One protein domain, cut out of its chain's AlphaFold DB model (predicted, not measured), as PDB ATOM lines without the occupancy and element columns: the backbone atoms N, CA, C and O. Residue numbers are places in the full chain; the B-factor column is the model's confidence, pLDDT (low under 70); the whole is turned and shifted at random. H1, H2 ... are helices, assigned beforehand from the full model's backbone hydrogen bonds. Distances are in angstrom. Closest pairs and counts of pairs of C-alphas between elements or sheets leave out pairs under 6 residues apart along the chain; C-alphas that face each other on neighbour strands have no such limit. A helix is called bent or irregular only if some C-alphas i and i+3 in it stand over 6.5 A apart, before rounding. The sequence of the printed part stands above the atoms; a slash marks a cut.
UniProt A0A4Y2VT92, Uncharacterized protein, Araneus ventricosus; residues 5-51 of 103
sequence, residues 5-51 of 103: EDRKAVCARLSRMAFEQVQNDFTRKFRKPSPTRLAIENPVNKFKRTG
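What this domain is: This is residues 5 to 51 of the 103 residues of an uncharacterized protein of Araneus ventricosus (UniProt A0A4Y2VT92). The longest helix, H3, crosses H1 at about a right angle, and H2 packs on H1 as the second half of a short helical hairpin. H1 is the shared partner in the middle of the three, while the far ends of H2 and H3 make the longest axis. The printed part has 47 residues with three named helices, H1, H2 and H3 along the chain, and no named strand; its class is all helix. It is compact, with a radius of gyration of the C-alphas of 9.9 A, and elongated, spanning 29 by 17 by 17 A.

Where its parts are: H3 holds residues 37 to 50 and is 20.0 A long from first to last C-alpha, from (39.397, -26.344, -20.709) to (52.504, -16.747, -32.456). It is neither bent nor irregular, but only just: C-alphas 40 and 43 are 6.1 A apart. H1, residues 5 to 14, is 14.7 A long and begins at C-alpha 5 at (53.208, -17.220, -14.589). H2, residues 19 to 30, is 16.4 A long.

How they stand to each other: H3 touches H1, about perpendicular at 80 degrees; their closest C-alphas, of Cys 11 and Val 44, are 5.2 A apart. H2 touches H1 with residues 22 to 26 alone, the closest C-alphas being those of Val 10 and Val 22, 6.9 A apart. H1 and H2 form a helical hairpin, running opposite ways at a shallow tilt of 33 degrees, only just short of steep. H2 and H3 are close but not clearly touching, with their closest C-alphas, of Phe 19 and Arg 37, 7.8 A apart. In H1 and H2 every O i to N i+4 pair is within hydrogen-bond range; in H3, 9 of 10 are.

The domain as a whole: The two C-alphas farthest apart, of Arg 31 and Arg 49, are 29.5 A apart. The printed part has no cut. The link from H1 to H2 is tight, and that from H2 to H3 is short. The mean pLDDT of the printed part is 76.1, and residues 5 to 16 are under 70.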
ATOM      1  N   GLU A   5      52.361 -16.112 -15.062       67.19
ATOM      2  CA  GLU A   5      53.208 -17.220 -14.589       67.19
ATOM      3  C   GLU A   5      52.536 -18.587 -14.781       67.19
ATOM      4  O   GLU A   5      53.150 -19.551 -15.249       67.19
ATOM      5  N   ASP A   6      51.238 -18.635 -14.485       69.94
ATOM      6  CA  ASP A   6      50.388 -19.812 -14.628       69.94
ATOM      7  C   ASP A   6      50.303 -20.250 -16.110       69.94
ATOM      8  O   ASP A   6      50.313 -21.443 -16.417       69.94
ATOM      9  N   ARG A   7      50.297 -19.301 -17.058       66.19
ATOM     10  CA  ARG A   7      50.232 -19.585 -18.505       66.19
ATOM     11  C   ARG A   7      51.511 -20.175 -19.063       66.19
ATOM     12  O   ARG A   7      51.437 -21.136 -19.823       66.19
ATOM     13  N   LYS A   8      52.675 -19.650 -18.673       64.62
ATOM     14  CA  LYS A   8      53.967 -20.194 -19.111       64.62
ATOM     15  C   LYS A   8      54.106 -21.661 -18.700       64.62
ATOM     16  O   LYS A   8      54.536 -22.496 -19.496       64.62
ATOM     17  N   ALA A   9      53.671 -21.990 -17.481       64.88
ATOM     18  CA  ALA A   9      53.648 -23.363 -16.984       64.88
ATOM     19  C   ALA A   9      52.684 -24.267 -17.777       64.88
ATOM     20  O   ALA A   9      53.038 -25.406 -18.087       64.88
ATOM     21  N   VAL A  10      51.498 -23.762 -18.130       66.44
ATOM     22  CA  VAL A  10      50.488 -24.482 -18.924       66.44
ATOM     23  C   VAL A  10      50.965 -24.708 -20.368       66.44
ATOM     24  O   VAL A  10      50.958 -25.848 -20.838       66.44
ATOM     25  N   CYS A  11      51.463 -23.674 -21.055       63.03
ATOM     26  CA  CYS A  11      51.941 -23.759 -22.440       63.03
ATOM     27  C   CYS A  11      53.152 -24.689 -22.594       63.03
ATOM     28  O   CYS A  11      53.173 -25.525 -23.500       63.03
ATOM     29  N   ALA A  12      54.134 -24.604 -21.689       59.31
ATOM     30  CA  ALA A  12      55.322 -25.455 -21.739       59.31
ATOM     31  C   ALA A  12      54.979 -26.947 -21.575       59.31
ATOM     32  O   ALA A  12      55.593 -27.797 -22.219       59.31
ATOM     33  N   ARG A  13      53.977 -27.279 -20.748       61.66
ATOM     34  CA  ARG A  13      53.614 -28.671 -20.433       61.66
ATOM     35  C   ARG A  13      52.642 -29.296 -21.427       61.66
ATOM     36  O   ARG A  13      52.783 -30.476 -21.722       61.66
ATOM     37  N   LEU A  14      51.720 -28.531 -22.011       60.03
ATOM     38  CA  LEU A  14      50.763 -29.054 -23.002       60.03
ATOM     39  C   LEU A  14      51.366 -29.384 -24.360       60.03
ATOM     40  O   LEU A  14      50.752 -30.109 -25.136       60.03
ATOM     41  N   SER A  15      52.586 -28.928 -24.637       57.34
ATOM     42  CA  SER A  15      53.353 -29.487 -25.751       57.34
ATOM     43  C   SER A  15      53.653 -30.989 -25.569       57.34
ATOM     44  O   SER A  15      53.996 -31.651 -26.545       57.34
ATOM     45  N   ARG A  16      53.521 -31.538 -24.346       62.53
ATOM     46  CA  ARG A  16      53.944 -32.901 -23.972       62.53
ATOM     47  C   ARG A  16      52.960 -33.693 -23.092       62.53
ATOM     48  O   ARG A  16      53.257 -34.841 -22.783       62.53
ATOM     49  N   MET A  17      51.838 -33.120 -22.646       70.69
ATOM     50  CA  MET A  17      50.937 -33.738 -21.652       70.69
ATOM     51  C   MET A  17      49.465 -33.667 -22.066       70.69
ATOM     52  O   MET A  17      49.049 -32.735 -22.754       70.69
ATOM     53  N   ALA A  18      48.672 -34.635 -21.600       73.44
ATOM     54  CA  ALA A  18      47.224 -34.638 -21.777       73.44
ATOM     55  C   ALA A  18      46.544 -33.572 -20.898       73.44
ATOM     56  O   ALA A  18      47.072 -33.139 -19.871       73.44
ATOM     57  N   PHE A  19      45.332 -33.178 -21.285       71.19
ATOM     58  CA  PHE A  19      44.558 -32.126 -20.624       71.19
ATOM     59  C   PHE A  19      44.357 -32.360 -19.115       71.19
ATOM     60  O   PHE A  19      44.648 -31.487 -18.295       71.19
ATOM     61  N   GLU A  20      43.927 -33.565 -18.743       79.38
ATOM     62  CA  GLU A  20      43.674 -33.956 -17.349       79.38
ATOM     63  C   GLU A  20      44.948 -33.910 -16.497       79.38
ATOM     64  O   GLU A  20      44.929 -33.506 -15.333       79.38
ATOM     65  N   GLN A  21      46.094 -34.255 -17.091       78.88
ATOM     66  CA  GLN A  21      47.386 -34.187 -16.413       78.88
ATOM     67  C   GLN A  21      47.764 -32.739 -16.088       78.88
ATOM     68  O   GLN A  21      48.320 -32.475 -15.024       78.88
ATOM     69  N   VAL A  22      47.430 -31.794 -16.969       75.75
ATOM     70  CA  VAL A  22      47.714 -30.369 -16.760       75.75
ATOM     71  C   VAL A  22      46.812 -29.778 -15.685       75.75
ATOM     72  O   VAL A  22      47.299 -29.014 -14.855       75.75
ATOM     73  N   GLN A  23      45.537 -30.167 -15.629       81.88
ATOM     74  CA  GLN A  23      44.638 -29.757 -14.547       81.88
ATOM     75  C   GLN A  23      45.098 -30.278 -13.179       81.88
ATOM     76  O   GLN A  23      45.174 -29.509 -12.214       81.88
ATOM     77  N   ASN A  24      45.458 -31.561 -13.106       82.62
ATOM     78  CA  ASN A  24      45.949 -32.182 -11.877       82.62
ATOM     79  C   ASN A  24      47.272 -31.560 -11.421       82.62
ATOM     80  O   ASN A  24      47.435 -31.217 -10.248       82.62
ATOM     81  N   ASP A  25      48.211 -31.348 -12.343       80.81
ATOM     82  CA  ASP A  25      49.496 -30.737 -12.021       80.81
ATOM     83  C   ASP A  25      49.358 -29.256 -11.635       80.81
ATOM     84  O   ASP A  25      50.046 -28.794 -10.725       80.81
ATOM     85  N   PHE A  26      48.434 -28.521 -12.263       80.38
ATOM     86  CA  PHE A  26      48.124 -27.141 -11.894       80.38
ATOM     87  C   PHE A  26      47.589 -27.051 -10.466       80.38
ATOM     88  O   PHE A  26      48.105 -26.287  -9.649       80.38
ATOM     89  N   THR A  27      46.603 -27.887 -10.146       83.88
ATOM     90  CA  THR A  27      45.995 -27.940  -8.813       83.88
ATOM     91  C   THR A  27      47.040 -28.309  -7.762       83.88
ATOM     92  O   THR A  27      47.142 -27.655  -6.727       83.88
ATOM     93  N   ARG A  28      47.898 -29.294  -8.064       84.38
ATOM     94  CA  ARG A  28      48.985 -29.729  -7.180       84.38
ATOM     95  C   ARG A  28      50.026 -28.637  -6.930       84.38
ATOM     96  O   ARG A  28      50.428 -28.443  -5.786       84.38
ATOM     97  N   LYS A  29      50.498 -27.953  -7.978       80.44
ATOM     98  CA  LYS A  29      51.597 -26.977  -7.857       80.44
ATOM     99  C   LYS A  29      51.146 -25.634  -7.317       80.44
ATOM    100  O   LYS A  29      51.839 -25.058  -6.487       80.44
ATOM    101  N   PHE A  30      50.009 -25.138  -7.790       80.12
ATOM    102  CA  PHE A  30      49.553 -23.792  -7.465       80.12
ATOM    103  C   PHE A  30      48.536 -23.771  -6.323       80.12
ATOM    104  O   PHE A  30      48.216 -22.688  -5.844       80.12
ATOM    105  N   ARG A  31      48.038 -24.938  -5.876       84.44
ATOM    106  CA  ARG A  31      46.984 -25.066  -4.847       84.44
ATOM    107  C   ARG A  31      45.750 -24.207  -5.163       84.44
ATOM    108  O   ARG A  31      45.100 -23.671  -4.273       84.44
ATOM    109  N   LYS A  32      45.456 -24.063  -6.456       82.88
ATOM    110  CA  LYS A  32      44.345 -23.291  -7.025       82.88
ATOM    111  C   LYS A  32      43.341 -24.247  -7.678       82.88
ATOM    112  O   LYS A  32      43.745 -25.344  -8.073       82.88
ATOM    113  N   PRO A  33      42.065 -23.848  -7.835       82.62
ATOM    114  CA  PRO A  33      41.099 -24.648  -8.578       82.62
ATOM    115  C   PRO A  33      41.596 -24.919 -10.001       82.62
ATOM    116  O   PRO A  33      42.267 -24.078 -10.608       82.62
ATOM    117  N   SER A  34      41.262 -26.100 -10.527       80.88
ATOM    118  CA  SER A  34      41.711 -26.497 -11.859       80.88
ATOM    119  C   SER A  34      41.176 -25.512 -12.911       80.88
ATOM    120  O   SER A  34      39.985 -25.174 -12.883       80.88
ATOM    121  N   PRO A  35      42.017 -25.046 -13.844       81.38
ATOM    122  CA  PRO A  35      41.573 -24.135 -14.875       81.38
ATOM    123  C   PRO A  35      40.645 -24.852 -15.850       81.38
ATOM    124  O   PRO A  35      40.793 -26.043 -16.136       81.38
ATOM    125  N   THR A  36      39.672 -24.108 -16.371       85.00
ATOM    126  CA  THR A  36      38.732 -24.629 -17.363       85.00
ATOM    127  C   THR A  36      39.452 -25.006 -18.653       85.00
ATOM    128  O   THR A  36      40.528 -24.489 -18.969       85.00
ATOM    129  N   ARG A  37      38.824 -25.879 -19.445       81.56
ATOM    130  CA  ARG A  37      39.397 -26.344 -20.709       81.56
ATOM    131  C   ARG A  37      39.751 -25.222 -21.671       81.56
ATOM    132  O   ARG A  37      40.869 -25.177 -22.166       81.56
ATOM    133  N   LEU A  38      38.858 -24.248 -21.815       82.38
ATOM    134  CA  LEU A  38      39.102 -23.057 -22.627       82.38
ATOM    135  C   LEU A  38      40.236 -22.185 -22.079       82.38
ATOM    136  O   LEU A  38      41.035 -21.656 -22.849       82.38
ATOM    137  N   ALA A  39      40.345 -22.051 -20.752       81.12
ATOM    138  CA  ALA A  39      41.427 -21.283 -20.138       81.12
ATOM    139  C   ALA A  39      42.802 -21.903 -20.416       81.12
ATOM    140  O   ALA A  39      43.795 -21.187 -20.422       81.12
ATOM    141  N   ILE A  40      42.846 -23.207 -20.676       80.94
ATOM    142  CA  ILE A  40      44.039 -23.948 -21.060       80.94
ATOM    143  C   ILE A  40      44.266 -23.922 -22.587       80.94
ATOM    144  O   ILE A  40      45.378 -23.660 -23.040       80.94
ATOM    145  N   GLU A  41      43.234 -24.185 -23.392       82.25
ATOM    146  CA  GLU A  41      43.348 -24.290 -24.854       82.25
ATOM    147  C   GLU A  41      43.700 -22.953 -25.510       82.25
ATOM    148  O   GLU A  41      44.545 -22.912 -26.402       82.25
ATOM    149  N   ASN A  42      43.113 -21.849 -25.046       83.12
ATOM    150  CA  ASN A  42      43.356 -20.520 -25.606       83.12
ATOM    151  C   ASN A  42      44.842 -20.113 -25.587       83.12
ATOM    152  O   ASN A  42      45.373 -19.792 -26.655       83.12
ATOM    153  N   PRO A  43      45.552 -20.136 -24.439       77.31
ATOM    154  CA  PRO A  43      46.966 -19.779 -24.412       77.31
ATOM    155  C   PRO A  43      47.839 -20.773 -25.190       77.31
ATOM    156  O   PRO A  43      48.805 -20.346 -25.813       77.31
ATOM    157  N   VAL A  44      47.485 -22.064 -25.247       78.06
ATOM    158  CA  VAL A  44      48.222 -23.050 -26.060       78.06
ATOM    159  C   VAL A  44      48.064 -22.793 -27.550       78.06
ATOM    160  O   VAL A  44      49.053 -22.789 -28.280       78.06
ATOM    161  N   ASN A  45      46.838 -22.576 -28.017       82.75
ATOM    162  CA  ASN A  45      46.567 -22.295 -29.423       82.75
ATOM    163  C   ASN A  45      47.223 -20.982 -29.847       82.75
ATOM    164  O   ASN A  45      47.826 -20.908 -30.917       82.75
ATOM    165  N   LYS A  46      47.178 -19.973 -28.973       81.69
ATOM    166  CA  LYS A  46      47.908 -18.722 -29.162       81.69
ATOM    167  C   LYS A  46      49.412 -18.965 -29.272       81.69
ATOM    168  O   LYS A  46      50.000 -18.558 -30.265       81.69
ATOM    169  N   PHE A  47      50.007 -19.692 -28.327       81.56
ATOM    170  CA  PHE A  47      51.435 -20.004 -28.341       81.56
ATOM    171  C   PHE A  47      51.847 -20.770 -29.605       81.56
ATOM    172  O   PHE A  47      52.845 -20.431 -30.228       81.56
ATOM    173  N   LYS A  48      51.056 -21.756 -30.046       78.56
ATOM    174  CA  LYS A  48      51.307 -22.479 -31.305       78.56
ATOM    175  C   LYS A  48      51.259 -21.566 -32.531       78.56
ATOM    176  O   LYS A  48      51.988 -21.804 -33.486       78.56
ATOM    177  N   ARG A  49      50.396 -20.547 -32.518       79.44
ATOM    178  CA  ARG A  49      50.216 -19.614 -33.634       79.44
ATOM    179  C   ARG A  49      51.278 -18.515 -33.674       79.44
ATOM    180  O   ARG A  49      51.711 -18.155 -34.761       79.44
ATOM    181  N   THR A  50      51.648 -17.948 -32.527       80.75
ATOM    182  CA  THR A  50      52.504 -16.747 -32.456       80.75
ATOM    183  C   THR A  50      53.893 -17.013 -31.880       80.75
ATOM    184  O   THR A  50      54.748 -16.138 -31.941       80.75
ATOM    185  N   GLY A  51      54.126 -18.185 -31.285       80.44
ATOM    186  CA  GLY A  51      55.334 -18.481 -30.510       80.44
ATOM    187  C   GLY A  51      55.421 -17.722 -29.179       80.44
ATOM    188  O   GLY A  51      56.437 -17.814 -28.497       80.44
TER     189      GLY A  51